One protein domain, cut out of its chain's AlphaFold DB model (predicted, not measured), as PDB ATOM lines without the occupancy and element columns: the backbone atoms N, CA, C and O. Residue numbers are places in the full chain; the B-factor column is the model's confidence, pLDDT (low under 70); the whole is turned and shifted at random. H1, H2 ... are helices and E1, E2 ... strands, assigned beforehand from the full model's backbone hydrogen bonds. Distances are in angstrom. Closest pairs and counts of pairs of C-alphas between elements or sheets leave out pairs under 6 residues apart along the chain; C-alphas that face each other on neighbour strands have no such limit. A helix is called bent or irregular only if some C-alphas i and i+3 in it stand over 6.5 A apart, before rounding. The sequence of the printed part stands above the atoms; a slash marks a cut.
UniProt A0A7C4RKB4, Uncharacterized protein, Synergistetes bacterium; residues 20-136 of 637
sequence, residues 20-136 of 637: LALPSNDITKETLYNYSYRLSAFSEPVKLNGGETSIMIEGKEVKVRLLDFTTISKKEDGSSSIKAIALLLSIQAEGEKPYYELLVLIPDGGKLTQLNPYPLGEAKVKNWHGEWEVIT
ATOM      1  N   LEU A  20     146.565 140.934 129.588       43.50
ATOM      2  CA  LEU A  20     145.818 141.381 130.771       43.50
ATOM      3  C   LEU A  20     146.626 142.402 131.571       43.50
ATOM      4  O   LEU A  20     147.571 142.002 132.232       43.50
ATOM      5  N   ALA A  21     146.279 143.691 131.536       36.12
ATOM      6  CA  ALA A  21     146.993 144.713 132.305       36.12
ATOM      7  C   ALA A  21     146.780 144.536 133.827       36.12
ATOM      8  O   ALA A  21     145.660 144.698 134.308       36.12
ATOM      9  N   LEU A  22     147.842 144.225 134.575       40.84
ATOM     10  CA  LEU A  22     147.892 144.197 136.039       40.84
ATOM     11  C   LEU A  22     149.245 144.722 136.554       40.84
ATOM     12  O   LEU A  22     150.288 144.323 136.033       40.84
ATOM     13  N   PRO A  23     149.271 145.548 137.616       42.25
ATOM     14  CA  PRO A  23     150.502 145.857 138.340       42.25
ATOM     15  C   PRO A  23     151.074 144.583 138.983       42.25
ATOM     16  O   PRO A  23     150.375 143.869 139.696       42.25
ATOM     17  N   SER A  24     152.351 144.295 138.738       47.72
ATOM     18  CA  SER A  24     153.024 143.016 139.028       47.72
ATOM     19  C   SER A  24     153.262 142.682 140.507       47.72
ATOM     20  O   SER A  24     153.888 141.661 140.783       47.72
ATOM     21  N   ASN A  25     152.825 143.521 141.451       49.34
ATOM     22  CA  ASN A  25     153.285 143.429 142.842       49.34
ATOM     23  C   ASN A  25     152.247 142.872 143.835       49.34
ATOM     24  O   ASN A  25     152.661 142.479 144.917       49.34
ATOM     25  N   ASP A  26     150.967 142.738 143.456       55.47
ATOM     26  CA  ASP A  26     149.894 142.219 144.329       55.47
ATOM     27  C   ASP A  26     149.041 141.147 143.615       55.47
ATOM     28  O   ASP A  26     147.837 141.298 143.393       55.47
ATOM     29  N   ILE A  27     149.668 140.045 143.188       66.69
ATOM     30  CA  ILE A  27     148.933 138.879 142.671       66.69
ATOM     31  C   ILE A  27     148.409 138.078 143.865       66.69
ATOM     32  O   ILE A  27     149.168 137.372 144.529       66.69
ATOM     33  N   THR A  28     147.108 138.177 144.126       69.69
ATOM     34  CA  THR A  28     146.407 137.396 145.148       69.69
ATOM     35  C   THR A  28     145.389 136.460 144.501       69.69
ATOM     36  O   THR A  28     145.105 136.535 143.303       69.69
ATOM     37  N   LYS A  29     144.801 135.564 145.296       68.62
ATOM     38  CA  LYS A  29     143.753 134.663 144.800       68.62
ATOM     39  C   LYS A  29     142.544 135.450 144.282       68.62
ATOM     40  O   LYS A  29     141.961 135.109 143.257       68.62
ATOM     41  N   GLU A  30     142.217 136.549 144.957       70.25
ATOM     42  CA  GLU A  30     141.088 137.431 144.652       70.25
ATOM     43  C   GLU A  30     141.273 138.181 143.334       70.25
ATOM     44  O   GLU A  30     140.289 138.411 142.625       70.25
ATOM     45  N   THR A  31     142.512 138.542 142.976       72.31
ATOM     46  CA  THR A  31     142.761 139.152 141.667       72.31
ATOM     47  C   THR A  31     142.528 138.125 140.565       72.31
ATOM     48  O   THR A  31     141.815 138.429 139.615       72.31
ATOM     49  N   LEU A  32     142.988 136.882 140.731       77.06
ATOM     50  CA  LEU A  32     142.827 135.791 139.757       77.06
ATOM     51  C   LEU A  32     141.365 135.313 139.587       77.06
ATOM     52  O   LEU A  32     140.971 134.857 138.516       77.06
ATOM     53  N   TYR A  33     140.520 135.483 140.602       77.19
ATOM     54  CA  TYR A  33     139.120 135.037 140.599       77.19
ATOM     55  C   TYR A  33     138.189 135.688 139.577       77.19
ATOM     56  O   TYR A  33     137.115 135.141 139.321       77.19
ATOM     57  N   ASN A  34     138.566 136.831 139.009       72.25
ATOM     58  CA  ASN A  34     137.692 137.614 138.132       72.25
ATOM     59  C   ASN A  34     138.215 137.728 136.688       72.25
ATOM     60  O   ASN A  34     137.809 138.625 135.942       72.25
ATOM     61  N   TYR A  35     139.124 136.828 136.293       71.50
ATOM     62  CA  TYR A  35     139.727 136.789 134.960       71.50
ATOM     63  C   TYR A  35     139.031 135.828 133.997       71.50
ATOM     64  O   TYR A  35     138.319 134.899 134.385       71.50
ATOM     65  N   SER A  36     139.276 136.067 132.708       75.25
ATOM     66  CA  SER A  36     138.932 135.138 131.637       75.25
ATOM     67  C   SER A  36     140.125 134.263 131.284       75.25
ATOM     68  O   SER A  36     141.195 134.779 130.958       75.25
ATOM     69  N   TYR A  37     139.909 132.953 131.285       74.56
ATOM     70  CA  TYR A  37     140.918 131.945 130.986       74.56
ATOM     71  C   TYR A  37     140.537 131.151 129.747       74.56
ATOM     72  O   TYR A  37     139.373 130.807 129.547       74.56
ATOM     73  N   ARG A  38     141.518 130.827 128.909       66.56
ATOM     74  CA  ARG A  38     141.320 129.861 127.827       66.56
ATOM     75  C   ARG A  38     141.606 128.467 128.377       66.56
ATOM     76  O   ARG A  38     142.695 128.236 128.883       66.56
ATOM     77  N   LEU A  39     140.647 127.562 128.263       60.03
ATOM     78  CA  LEU A  39     140.714 126.196 128.785       60.03
ATOM     79  C   LEU A  39     140.639 125.211 127.620       60.03
ATOM     80  O   LEU A  39     140.023 125.528 126.604       60.03
ATOM     81  N   SER A  40     141.238 124.026 127.746       53.88
ATOM     82  CA  SER A  40     141.243 123.035 126.654       53.88
ATOM     83  C   SER A  40     139.843 122.546 126.277       53.88
ATOM     84  O   SER A  40     139.606 122.211 125.119       53.88
ATOM     85  N   ALA A  41     138.906 122.558 127.229       50.53
ATOM     86  CA  ALA A  41     137.528 122.111 127.034       50.53
ATOM     87  C   ALA A  41     136.625 123.097 126.268       50.53
ATOM     88  O   ALA A  41     135.514 122.723 125.896       50.53
ATOM     89  N   PHE A  42     137.051 124.347 126.046       54.47
ATOM     90  CA  PHE A  42     136.183 125.402 125.512       54.47
ATOM     91  C   PHE A  42     136.848 126.135 124.340       54.47
ATOM     92  O   PHE A  42     138.025 126.489 124.388       54.47
ATOM     93  N   SER A  43     136.079 126.408 123.281       47.75
ATOM     94  CA  SER A  43     136.560 127.176 122.124       47.75
ATOM     95  C   SER A  43     136.746 128.664 122.433       47.75
ATOM     96  O   SER A  43     137.599 129.320 121.836       47.75
ATOM     97  N   GLU A  44     135.964 129.186 123.379       57.66
ATOM     98  CA  GLU A  44     135.988 130.580 123.816       57.66
ATOM     99  C   GLU A  44     136.550 130.711 125.241       57.66
ATOM    100  O   GLU A  44     136.403 129.788 126.048       57.66
ATOM    101  N   PRO A  45     137.187 131.846 125.591       62.31
ATOM    102  CA  PRO A  45     137.643 132.095 126.953       62.31
ATOM    103  C   PRO A  45     136.493 132.085 127.969       62.31
ATOM    104  O   PRO A  45     135.459 132.726 127.780       62.31
ATOM    105  N   VAL A  46     136.722 131.419 129.094       70.06
ATOM    106  CA  VAL A  46     135.787 131.283 130.206       70.06
ATOM    107  C   VAL A  46     136.078 132.348 131.253       70.06
ATOM    108  O   VAL A  46     137.164 132.375 131.831       70.06
ATOM    109  N   LYS A  47     135.104 133.224 131.514       78.75
ATOM    110  CA  LYS A  47     135.194 134.227 132.580       78.75
ATOM    111  C   LYS A  47     134.788 133.624 133.921       78.75
ATOM    112  O   LYS A  47     133.651 133.174 134.065       78.75
ATOM    113  N   LEU A  48     135.695 133.669 134.893       76.31
ATOM    114  CA  LEU A  48     135.392 133.363 136.288       76.31
ATOM    115  C   LEU A  48     134.889 134.629 136.990       76.31
ATOM    116  O   LEU A  48     135.349 135.731 136.688       76.31
ATOM    117  N   ASN A  49     133.937 134.476 137.910       80.88
ATOM    118  CA  ASN A  49     133.498 135.547 138.802       80.88
ATOM    119  C   ASN A  49     133.550 135.008 140.233       80.88
ATOM    120  O   ASN A  49     132.856 134.048 140.559       80.88
ATOM    121  N   GLY A  50     134.400 135.584 141.083       82.50
ATOM    122  CA  GLY A  50     134.639 135.028 142.421       82.50
ATOM    123  C   GLY A  50     135.309 133.645 142.408       82.50
ATOM    124  O   GLY A  50     135.181 132.905 143.376       82.50
ATOM    125  N   GLY A  51     136.016 133.297 141.325       82.50
ATOM    126  CA  GLY A  51     136.795 132.060 141.215       82.50
ATOM    127  C   GLY A  51     136.048 130.884 140.604       82.50
ATOM    128  O   GLY A  51     136.659 129.844 140.373       82.50
ATOM    129  N   GLU A  52     134.768 131.041 140.278       91.88
ATOM    130  CA  GLU A  52     133.988 130.007 139.610       91.88
ATOM    131  C   GLU A  52     133.041 130.565 138.545       91.88
ATOM    132  O   GLU A  52     132.817 131.773 138.436       91.88
ATOM    133  N   THR A  53     132.525 129.672 137.708       87.25
ATOM    134  CA  THR A  53     131.439 129.957 136.771       87.25
ATOM    135  C   THR A  53     130.714 128.669 136.394       87.25
ATOM    136  O   THR A  53     131.295 127.580 136.440       87.25
ATOM    137  N   SER A  54     129.452 128.805 136.001       87.94
ATOM    138  CA  SER A  54     128.627 127.721 135.472       87.94
ATOM    139  C   SER A  54     128.272 128.021 134.025       87.94
ATOM    140  O   SER A  54     127.792 129.111 133.707       87.94
ATOM    141  N   ILE A  55     128.488 127.050 133.145       76.25
ATOM    142  CA  ILE A  55     128.217 127.160 131.712       76.25
ATOM    143  C   ILE A  55     127.256 126.042 131.330       76.25
ATOM    144  O   ILE A  55     127.491 124.882 131.653       76.25
ATOM    145  N   MET A  56     126.178 126.381 130.626       70.31
ATOM    146  CA  MET A  56     125.256 125.383 130.088       70.31
ATOM    147  C   MET A  56     125.774 124.880 128.743       70.31
ATOM    148  O   MET A  56     125.913 125.665 127.804       70.31
ATOM    149  N   ILE A  57     126.024 123.576 128.639       55.53
ATOM    150  CA  ILE A  57     126.445 122.917 127.400       55.53
ATOM    151  C   ILE A  57     125.509 121.735 127.159       55.53
ATOM    152  O   ILE A  57     125.396 120.849 127.999       55.53
ATOM    153  N   GLU A  58     124.785 121.756 126.035       57.84
ATOM    154  CA  GLU A  58     123.821 120.704 125.651       57.84
ATOM    155  C   GLU A  58     122.814 120.325 126.751       57.84
ATOM    156  O   GLU A  58     122.402 119.177 126.889       57.84
ATOM    157  N   GLY A  59     122.399 121.312 127.548       66.06
ATOM    158  CA  GLY A  59     121.436 121.116 128.632       66.06
ATOM    159  C   GLY A  59     122.026 120.560 129.930       66.06
ATOM    160  O   GLY A  59     121.275 120.423 130.890       66.06
ATOM    161  N   LYS A  60     123.339 120.300 129.996       65.44
ATOM    162  CA  LYS A  60     124.058 119.973 131.235       65.44
ATOM    163  C   LYS A  60     124.796 121.196 131.775       65.44
ATOM    164  O   LYS A  60     125.374 121.973 131.009       65.44
ATOM    165  N   GLU A  61     124.798 121.356 133.095       80.88
ATOM    166  CA  GLU A  61     125.608 122.379 133.760       80.88
ATOM    167  C   GLU A  61     127.071 121.911 133.855       80.88
ATOM    168  O   GLU A  61     127.360 120.830 134.368       80.88
ATOM    169  N   VAL A  62     128.006 122.732 133.376       78.44
ATOM    170  CA  VAL A  62     129.451 122.531 133.534       78.44
ATOM    171  C   VAL A  62     130.003 123.615 134.450       78.44
ATOM    172  O   VAL A  62     129.968 124.800 134.116       78.44
ATOM    173  N   LYS A  63     130.524 123.207 135.607       85.69
ATOM    174  CA  LYS A  63     131.138 124.096 136.598       85.69
ATOM    175  C   LYS A  63     132.639 124.150 136.396       85.69
ATOM    176  O   LYS A  63     133.300 123.115 136.365       85.69
ATOM    177  N   VAL A  64     133.173 125.360 136.308       85.75
ATOM    178  CA  VAL A  64     134.612 125.621 136.259       85.75
ATOM    179  C   VAL A  64     135.003 126.373 137.524       85.75
ATOM    180  O   VAL A  64     134.371 127.379 137.846       85.75
ATOM    181  N   ARG A  65     136.031 125.907 138.239       93.12
ATOM    182  CA  ARG A  65     136.513 126.537 139.480       93.12
ATOM    183  C   ARG A  65     138.027 126.649 139.518       93.12
ATOM    184  O   ARG A  65     138.711 125.659 139.272       93.12
ATOM    185  N   LEU A  66     138.543 127.808 139.920       91.06
ATOM    186  CA  LEU A  66     139.936 127.976 140.324       91.06
ATOM    187  C   LEU A  66     140.116 127.416 141.740       91.06
ATOM    188  O   LEU A  66     139.603 127.976 142.708       91.06
ATOM    189  N   LEU A  67     140.838 126.307 141.859       91.62
ATOM    190  CA  LEU A  67     141.046 125.620 143.131       91.62
ATOM    191  C   LEU A  67     142.185 126.246 143.923       91.62
ATOM    192  O   LEU A  67     142.014 126.592 145.095       91.62
ATOM    193  N   ASP A  68     143.332 126.411 143.274       91.56
ATOM    194  CA  ASP A  68     144.546 126.899 143.913       91.56
ATOM    195  C   ASP A  68     145.483 127.579 142.911       91.56
ATOM    196  O   ASP A  68     145.318 127.448 141.694       91.56
ATOM    197  N   PHE A  69     146.465 128.321 143.425       91.00
ATOM    198  CA  PHE A  69     147.543 128.874 142.614       91.00
ATOM    199  C   PHE A  69     148.875 128.899 143.360       91.00
ATOM    200  O   PHE A  69     148.924 128.992 144.584       91.00
ATOM    201  N   THR A  70     149.966 128.884 142.603       89.88
ATOM    202  CA  THR A  70     151.313 129.098 143.128       89.88
ATOM    203  C   THR A  70     152.100 130.040 142.223       89.88
ATOM    204  O   THR A  70     151.778 130.225 141.047       89.88
ATOM    205  N   THR A  71     153.128 130.678 142.777       88.69
ATOM    206  CA  THR A  71     153.991 131.605 142.037       88.69
ATOM    207  C   THR A  71     155.410 131.072 141.981       88.69
ATOM    208  O   THR A  71     155.917 130.485 142.935       88.69
ATOM    209  N   ILE A  72     156.064 131.299 140.849       88.88
ATOM    210  CA  ILE A  72     157.450 130.919 140.618       88.88
ATOM    211  C   ILE A  72     158.249 132.203 140.536       88.88
ATOM    212  O   ILE A  72     158.063 132.996 139.610       88.88
ATOM    213  N   SER A  73     159.104 132.430 141.528       85.19
ATOM    214  CA  SER A  73     159.848 133.679 141.663       85.19
ATOM    215  C   SER A  73     161.343 133.473 141.473       85.19
ATOM    216  O   SER A  73     161.910 132.481 141.930       85.19
ATOM    217  N   LYS A  74     161.992 134.453 140.846       83.12
ATOM    218  CA  LYS A  74     163.451 134.560 140.786       83.12
ATOM    219  C   LYS A  74     163.919 135.553 141.847       83.12
ATOM    220  O   LYS A  74     163.401 136.668 141.917       83.12
ATOM    221  N   LYS A  75     164.913 135.157 142.645       79.00
ATOM    222  CA  LYS A  75     165.607 136.050 143.584       79.00
ATOM    223  C   LYS A  75     166.769 136.741 142.866       79.00
ATOM    224  O   LYS A  75     167.633 136.056 142.326       79.00
ATOM    225  N   GLU A  76     166.791 138.070 142.880       73.56
ATOM    226  CA  GLU A  76     167.850 138.916 142.308       73.56
ATOM    227  C   GLU A  76     168.158 140.058 143.290       73.56
ATOM    228  O   GLU A  76     167.258 140.816 143.655       73.56
ATOM    229  N   ASP A  77     169.411 140.164 143.745       54.69
ATOM    230  CA  ASP A  77     169.961 141.306 144.501       54.69
ATOM    231  C   ASP A  77     169.051 141.876 145.609       54.69
ATOM    232  O   ASP A  77     168.779 143.072 145.684       54.69
ATOM    233  N   GLY A  78     168.551 141.003 146.492       58.66
ATOM    234  CA  GLY A  78     167.704 141.393 147.631       58.66
ATOM    235  C   GLY A  78     166.224 141.625 147.295       58.66
ATOM    236  O   GLY A  78     165.437 141.901 148.197       58.66
ATOM    237  N   SER A  79     165.828 141.453 146.032       62.50
ATOM    238  CA  SER A  79     164.444 141.519 145.550       62.50
ATOM    239  C   SER A  79     163.983 140.173 144.965       62.50
ATOM    240  O   SER A  79     164.786 139.361 144.501       62.50
ATOM    241  N   SER A  80     162.681 139.893 145.019       73.25
ATOM    242  CA  SER A  80     162.071 138.693 144.431       73.25
ATOM    243  C   SER A  80     161.062 139.127 143.378       73.25
ATOM    244  O   SER A  80     160.155 139.893 143.694       73.25
ATOM    245  N   SER A  81     161.211 138.648 142.143       81.12
ATOM    246  CA  SER A  81     160.268 138.934 141.055       81.12
ATOM    247  C   SER A  81     159.549 137.665 140.610       81.12
ATOM    248  O   SER A  81     160.183 136.638 140.361       81.12
ATOM    249  N   ILE A  82     158.220 137.733 140.501       83.44
ATOM    250  CA  ILE A  82     157.399 136.632 139.986       83.44
ATOM    251  C   ILE A  82     157.664 136.499 138.485       83.44
ATOM    252  O   ILE A  82     157.534 137.465 137.733       83.44
ATOM    253  N   LYS A  83     158.036 135.298 138.046       85.88
ATOM    254  CA  LYS A  83     158.329 134.977 136.642       85.88
ATOM    255  C   LYS A  83     157.265 134.094 135.996       85.88
ATOM    256  O   LYS A  83     157.119 134.122 134.778       85.88
ATOM    257  N   ALA A  84     156.518 133.335 136.792       86.94
ATOM    258  CA  ALA A  84     155.361 132.574 136.338       86.94
ATOM    259  C   ALA A  84     154.344 132.408 137.473       86.94
ATOM    260  O   ALA A  84     154.707 132.410 138.651       86.94
ATOM    261  N   ILE A  85     153.074 132.255 137.116       87.19
ATOM    262  CA  ILE A  85     151.966 131.981 138.036       87.19
ATOM    263  C   ILE A  85     151.275 130.724 137.523       87.19
ATOM    264  O   ILE A  85     150.762 130.733 136.406       87.19
ATOM    265  N   ALA A  86     151.272 129.655 138.307       89.62
ATOM    266  CA  ALA A  86     150.585 128.419 137.963       89.62
ATOM    267  C   ALA A  86     149.220 128.374 138.662       89.62
ATOM    268  O   ALA A  86     149.114 128.697 139.843       89.62
ATOM    269  N   LEU A  87     148.178 127.997 137.929       91.62
ATOM    270  CA  LEU A  87     146.785 127.950 138.367       91.62
ATOM    271  C   LEU A  87     146.265 126.528 138.201       91.62
ATOM    272  O   LEU A  87     146.428 125.946 137.129       91.62
ATOM    273  N   LEU A  88     145.592 126.004 139.219       92.94
ATOM    274  CA  LEU A  88     144.916 124.716 139.164       92.94
ATOM    275  C   LEU A  88     143.410 124.942 139.079       92.94
ATOM    276  O   LEU A  88     142.805 125.481 140.009       92.94
ATOM    277  N   LEU A  89     142.794 124.503 137.986       88.38
ATOM    278  CA  LEU A  89     141.352 124.579 137.794       88.38
ATOM    279  C   LEU A  89     140.724 123.189 137.817       88.38
ATOM    280  O   LEU A  89     141.341 122.212 137.400       88.38
ATOM    281  N   SER A  90     139.475 123.122 138.278       88.56
ATOM    282  CA  SER A  90     138.595 121.983 138.024       88.56
ATOM    283  C   SER A  90     137.499 122.342 137.033       88.56
ATOM    284  O   SER A  90     136.958 123.448 137.067       88.56
ATOM    285  N   ILE A  91     137.168 121.387 136.172       79.69
ATOM    286  CA  ILE A  91     136.074 121.427 135.206       79.69
ATOM    287  C   ILE A  91     135.210 120.203 135.492       79.69
ATOM    288  O   ILE A  91     135.696 119.076 135.457       79.69
ATOM    289  N   GLN A  92     133.939 120.407 135.817       80.19
ATOM    290  CA  GLN A  92     133.049 119.327 136.226       80.19
ATOM    291  C   GLN A  92     131.679 119.486 135.576       80.19
ATOM    292  O   GLN A  92     130.967 120.451 135.853       80.19
ATOM    293  N   ALA A  93     131.301 118.522 134.740       73.81
ATOM    294  CA  ALA A  93     129.940 118.412 134.232       73.81
ATOM    295  C   ALA A  93     129.013 117.774 135.280       73.81
ATOM    296  O   ALA A  93     129.442 116.985 136.124       73.81
ATOM    297  N   GLU A  94     127.732 118.116 135.226       71.44
ATOM    298  CA  GLU A  94     126.702 117.547 136.090       71.44
ATOM    299  C   GLU A  94     126.678 116.008 136.021       71.44
ATOM    300  O   GLU A  94     126.529 115.419 134.949       71.44
ATOM    301  N   GLY A  95     126.823 115.358 137.182       70.94
ATOM    302  CA  GLY A  95     126.855 113.896 137.310       70.94
ATOM    303  C   GLY A  95     128.211 113.246 137.014       70.94
ATOM    304  O   GLY A  95     128.364 112.054 137.275       70.94
ATOM    305  N   GLU A  96     129.196 114.013 136.544       71.75
ATOM    306  CA  GLU A  96     130.529 113.524 136.192       71.75
ATOM    307  C   GLU A  96     131.574 113.869 137.267       71.75
ATOM    308  O   GLU A  96     131.385 114.736 138.136       71.75
ATOM    309  N   LYS A  97     132.713 113.174 137.215       67.25
ATOM    310  CA  LYS A  97     133.867 113.476 138.068       67.25
ATOM    311  C   LYS A  97     134.549 114.786 137.646       67.25
ATOM    312  O   LYS A  97     134.506 115.152 136.473       67.25
ATOM    313  N   PRO A  98     135.196 115.495 138.589       67.75
ATOM    314  CA  PRO A  98     135.961 116.685 138.258       67.75
ATOM    315  C   PRO A  98     137.220 116.313 137.477       67.75
ATOM    316  O   PRO A  98     137.978 115.423 137.861       67.75
ATOM    317  N   TYR A  99     137.440 117.059 136.408       67.56
ATOM    318  CA  TYR A  99     138.653 117.056 135.623       67.56
ATOM    319  C   TYR A  99     139.555 118.218 136.040       67.56
ATOM    320  O   TYR A  99     139.055 119.325 136.241       67.56
ATOM    321  N   TYR A 100     140.864 117.995 136.137       74.06
ATOM    322  CA  TYR A 100     141.830 119.009 136.539       74.06
ATOM    323  C   TYR A 100     142.670 119.501 135.360       74.06
ATOM    324  O   TYR A 100     143.135 118.729 134.519       74.06
ATOM    325  N   GLU A 101     142.903 120.807 135.326       75.62
ATOM    326  CA  GLU A 101     143.701 121.471 134.301       75.62
ATOM    327  C   GLU A 101     144.634 122.495 134.942       75.62
ATOM    328  O   GLU A 101     144.247 123.235 135.851       75.62
ATOM    329  N   LEU A 102     145.871 122.536 134.454       79.75
ATOM    330  CA  LEU A 102     146.877 123.491 134.880       79.75
ATOM    331  C   LEU A 102     147.006 124.610 133.842       79.75
ATOM    332  O   LEU A 102     147.215 124.355 132.655       79.75
ATOM    333  N   LEU A 103     146.958 125.859 134.295       82.69
ATOM    334  CA  LEU A 103     147.307 127.024 133.481       82.69
ATOM    335  C   LEU A 103     148.562 127.686 134.024       82.69
ATOM    336  O   LEU A 103     148.785 127.713 135.230       82.69
ATOM    337  N   VAL A 104     149.348 128.285 133.135       82.38
ATOM    338  CA  VAL A 104     150.491 129.108 133.526       82.38
ATOM    339  C   VAL A 104     150.347 130.490 132.910       82.38
ATOM    340  O   VAL A 104     150.120 130.621 131.707       82.38
ATOM    341  N   LEU A 105     150.476 131.524 133.737       82.38
ATOM    342  CA  LEU A 105     150.520 132.921 133.325       82.38
ATOM    343  C   LEU A 105     151.948 133.447 133.447       82.38
ATOM    344  O   LEU A 105     152.590 133.277 134.483       82.38
ATOM    345  N   ILE A 106     152.420 134.129 132.409       77.44
ATOM    346  CA  ILE A 106     153.724 134.788 132.374       77.44
ATOM    347  C   ILE A 106     153.521 136.298 132.525       77.44
ATOM    348  O   ILE A 106     152.876 136.904 131.659       77.44
ATOM    349  N   PRO A 107     154.037 136.916 133.603       73.19
ATOM    350  CA  PRO A 107     154.072 138.364 133.741       73.19
ATOM    351  C   PRO A 107     155.058 138.992 132.750       73.19
ATOM    352  O   PRO A 107     156.217 138.593 132.684       73.19
ATOM    353  N   ASP A 108     154.613 140.006 132.011       65.25
ATOM    354  CA  ASP A 108     155.429 140.778 131.073       65.25
ATOM    355  C   ASP A 108     155.002 142.253 131.073       65.25
ATOM    356  O   ASP A 108     153.910 142.594 130.621       65.25
ATOM    357  N   GLY A 109     155.838 143.142 131.621       56.88
ATOM    358  CA  GLY A 109     155.630 144.595 131.532       56.88
ATOM    359  C   GLY A 109     154.279 145.093 132.063       56.88
ATOM    360  O   GLY A 109     153.690 146.010 131.493       56.88
ATOM    361  N   GLY A 110     153.760 144.464 133.123       55.72
ATOM    362  CA  GLY A 110     152.431 144.755 133.670       55.72
ATOM    363  C   GLY A 110     151.286 144.075 132.917       55.72
ATOM    364  O   GLY A 110     150.144 144.497 133.049       55.72
ATOM    365  N   LYS A 111     151.569 143.051 132.105       59.50
ATOM    366  CA  LYS A 111     150.578 142.188 131.458       59.50
ATOM    367  C   LYS A 111     150.729 140.740 131.913       59.50
ATOM    368  O   LYS A 111     151.845 140.300 132.151       59.50
ATOM    369  N   LEU A 112     149.640 139.980 131.987       66.25
ATOM    370  CA  LEU A 112     149.697 138.521 132.139       66.25
ATOM    371  C   LEU A 112     149.393 137.852 130.802       66.25
ATOM    372  O   LEU A 112     148.337 138.099 130.226       66.25
ATOM    373  N   THR A 113     150.304 136.999 130.332       65.25
ATOM    374  CA  THR A 113     150.118 136.171 129.135       65.25
ATOM    375  C   THR A 113     149.868 134.729 129.547       65.25
ATOM    376  O   THR A 113     150.723 134.115 130.178       65.25
ATOM    377  N   GLN A 114     148.719 134.169 129.178       72.81
ATOM    378  CA  GLN A 114     148.439 132.755 129.411       72.81
ATOM    379  C   GLN A 114     149.196 131.874 128.404       72.81
ATOM    380  O   GLN A 114     149.145 132.120 127.196       72.81
ATOM    381  N   LEU A 115     149.867 130.835 128.898       66.88
ATOM    382  CA  LEU A 115     150.383 129.735 128.087       66.88
ATOM    383  C   LEU A 115     149.255 128.775 127.679       66.88
ATOM    384  O   LEU A 115     148.118 128.858 128.159       66.88
ATOM    385  N   ASN A 116     149.575 127.846 126.782       58.44
ATOM    386  CA  ASN A 116     148.659 126.773 126.430       58.44
ATOM    387  C   ASN A 116     148.323 125.946 127.684       58.44
ATOM    388  O   ASN A 116     149.238 125.635 128.454       58.44
ATOM    389  N   PRO A 117     147.046 125.587 127.887       60.06
ATOM    390  CA  PRO A 117     146.645 124.781 129.030       60.06
ATOM    391  C   PRO A 117     147.323 123.411 129.053       60.06
ATOM    392  O   PRO A 117     147.556 122.816 127.997       60.06
ATOM    393  N   TYR A 118     147.613 122.910 130.255       63.62
ATOM    394  CA  TYR A 118     148.183 121.587 130.467       63.62
ATOM    395  C   TYR A 118     147.152 120.660 131.140       63.62
ATOM    396  O   TYR A 118     146.819 120.859 132.313       63.62
ATOM    397  N   PRO A 119     146.624 119.661 130.415       57.19
ATOM    398  CA  PRO A 119     145.622 118.733 130.932       57.19
ATOM    399  C   PRO A 119     146.201 117.810 132.023       57.19
ATOM    400  O   PRO A 119     147.195 117.136 131.765       57.19
ATOM    401  N   LEU A 120     145.578 117.727 133.211       52.28
ATOM    402  CA  LEU A 120     146.023 116.831 134.300       52.28
ATOM    403  C   LEU A 120     145.182 115.558 134.464       52.28
ATOM    404  O   LEU A 120     145.599 114.649 135.176       52.28
ATOM    405  N   GLY A 121     144.022 115.436 133.817       57.22
ATOM    406  CA  GLY A 121     143.207 114.229 134.011       57.22
ATOM    407  C   GLY A 121     142.248 114.337 135.192       57.22
ATOM    408  O   GLY A 121     141.915 115.412 135.683       57.22
ATOM    409  N   GLU A 122     141.858 113.170 135.692       62.44
ATOM    410  CA  GLU A 122     141.261 113.008 137.023       62.44
ATOM    411  C   GLU A 122     142.321 113.040 138.150       62.44
ATOM    412  O   GLU A 122     141.976 112.856 139.319       62.44
ATOM    413  N   ALA A 123     143.607 113.236 137.824       56.94
ATOM    414  CA  ALA A 123     144.688 113.220 138.802       56.94
ATOM    415  C   ALA A 123     144.615 114.447 139.721       56.94
ATOM    416  O   ALA A 123     144.601 115.595 139.266       56.94
ATOM    417  N   LYS A 124     144.583 114.204 141.031       73.62
ATOM    418  CA  LYS A 124     144.529 115.261 142.043       73.62
ATOM    419  C   LYS A 124     145.932 115.740 142.365       73.62
ATOM    420  O   LYS A 124     146.783 114.945 142.744       73.62
ATOM    421  N   VAL A 125     146.157 117.047 142.316       79.56
ATOM    422  CA  VAL A 125     147.406 117.635 142.809       79.56
ATOM    423  C   VAL A 125     147.399 117.584 144.340       79.56
ATOM    424  O   VAL A 125     146.591 118.259 144.978       79.56
ATOM    425  N   LYS A 126     148.269 116.758 144.931       82.81
ATOM    426  CA  LYS A 126     148.485 116.686 146.387       82.81
ATOM    427  C   LYS A 126     149.387 117.811 146.865       82.81
ATOM    428  O   LYS A 126     149.123 118.415 147.902       82.81
ATOM    429  N   ASN A 127     150.448 118.059 146.107       80.94
ATOM    430  CA  ASN A 127     151.445 119.069 146.398       80.94
ATOM    431  C   ASN A 127     152.015 119.615 145.090       80.94
ATOM    432  O   ASN A 127     152.035 118.925 144.069       80.94
ATOM    433  N   TRP A 128     152.478 120.855 145.118       90.12
ATOM    434  CA  TRP A 128     153.139 121.487 143.989       90.12
ATOM    435  C   TRP A 128     154.004 122.650 144.455       90.12
ATOM    436  O   TRP A 128     153.626 123.411 145.347       90.12
ATOM    437  N   HIS A 129     155.169 122.804 143.839       85.19
ATOM    438  CA  HIS A 129     156.033 123.944 144.098       85.19
ATOM    439  C   HIS A 129     156.723 124.407 142.822       85.19
ATOM    440  O   HIS A 129     157.117 123.618 141.961       85.19
ATOM    441  N   GLY A 130     156.861 125.723 142.713       84.81
ATOM    442  CA  GLY A 130     157.619 126.361 141.656       84.81
ATOM    443  C   GLY A 130     159.043 126.651 142.093       84.81
ATOM    444  O   GLY A 130     159.270 127.115 143.210       84.81
ATOM    445  N   GLU A 131     159.995 126.457 141.194       84.44
ATOM    446  CA  GLU A 131     161.372 126.895 141.386       84.44
ATOM    447  C   GLU A 131     161.933 127.559 140.128       84.44
ATOM    448  O   GLU A 131     161.505 127.301 139.000       84.44
ATOM    449  N   TRP A 132     162.882 128.470 140.333       81.50
ATOM    450  CA  TRP A 132     163.625 129.091 139.246       81.50
ATOM    451  C   TRP A 132     164.922 128.321 139.023       81.50
ATOM    452  O   TRP A 132     165.794 128.302 139.892       81.50
ATOM    453  N   GLU A 133     165.052 127.702 137.855       71.94
ATOM    454  CA  GLU A 133     166.217 126.911 137.482       71.94
ATOM    455  C   GLU A 133     167.133 127.732 136.568       71.94
ATOM    456  O   GLU A 133     166.724 128.237 135.518       71.94
ATOM    457  N   VAL A 134     168.403 127.839 136.958       62.28
ATOM    458  CA  VAL A 134     169.470 128.357 136.099       62.28
ATOM    459  C   VAL A 134     170.163 127.162 135.455       62.28
ATOM    460  O   VAL A 134     170.840 126.386 136.130       62.28
ATOM    461  N   ILE A 135     170.005 127.011 134.143       54.94
ATOM    462  CA  ILE A 135     170.738 126.024 133.353       54.94
ATOM    463  C   ILE A 135     172.131 126.608 133.111       54.94
ATOM    464  O   ILE A 135     172.313 127.526 132.307       54.94
ATOM    465  N   THR A 136     173.108 126.099 133.860       41.78
ATOM    466  CA  THR A 136     174.482 126.623 133.919       41.78
ATOM    467  C   THR A 136     175.352 126.261 132.712       41.78
ATOM    468  O   THR A 136     176.526 126.622 132.689       41.78
TER     469      THR A 136
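AT A GLANCE: This is residues 20 to 136 of the 637 residues of an uncharacterized protein of Synergistetes bacterium (UniProt A0A7C4RKB4). A long, strongly twisted antiparallel sheet is built round the hairpin of E2 and E3, which makes the longest axis; E1 pairs with E2 near one end, and E4 lies beside E3 with the short E5 and E6 beyond it. The bent strand E7 runs beside E2, and the small helix H1 only grazes the sheet. The printed part has 117 residues, in the order H1 E1 E2 E3 E4 E5 E6 E7, and is mostly strand. It is compact, with a radius of gyration of the C-alphas of 15.4 A, yet elongated, spanning 55 by 29 by 21 A.

HOW THE PARTS SIT: E2, residues 60 to 76, and E3, residues 79 to 93, form an antiparallel hairpin at 165 degrees, with N 70 and O 86 2.9 A apart. E1, residues 52 to 57, is on the other side of E2 from E3, with N 55 and O 62 2.9 A apart. E4, residues 99 to 108, pairs with E3, N 87 and O 103 being 2.8 A apart. On the other side of E4 are E5, residues 111 to 114, with N 106 and O 113 2.8 A apart, and E6, residues 118 to 121, with N 102 and O 118 2.9 A apart. E1 to E5 form a meander, each strand the antiparallel neighbour of the one before. E7, residues 124 to 135, pairs with no named strand; its closest C-alphas to E2 are Gly 130 and Ile 72, 4.7 A apart. H1, residues 29 to 32, is too short for an O i to N i+4 pair; its one O i to N i+3 pair is within range.

IN THESE COORDINATES: E2 is 49.0 A long, E3 43.0 A, E7 29.6 A and E4 29.4 A. C-alpha 60 of E2 is at (124.058, 119.973, 131.235) and C-alpha 135 of E7 at (170.738, 126.024, 133.353). E7 bends by 63 degrees at residue 127.

THE WHOLE: The C-alphas farthest apart, Gly 59 and Asp 77, are 54.9 A apart. The printed part has no cut. The link H1 to E1 is long, with 19 residues. Mean pLDDT of the printed part is 72.0, with 46 residues under 70, among them 20 to 29 and 115 to 123.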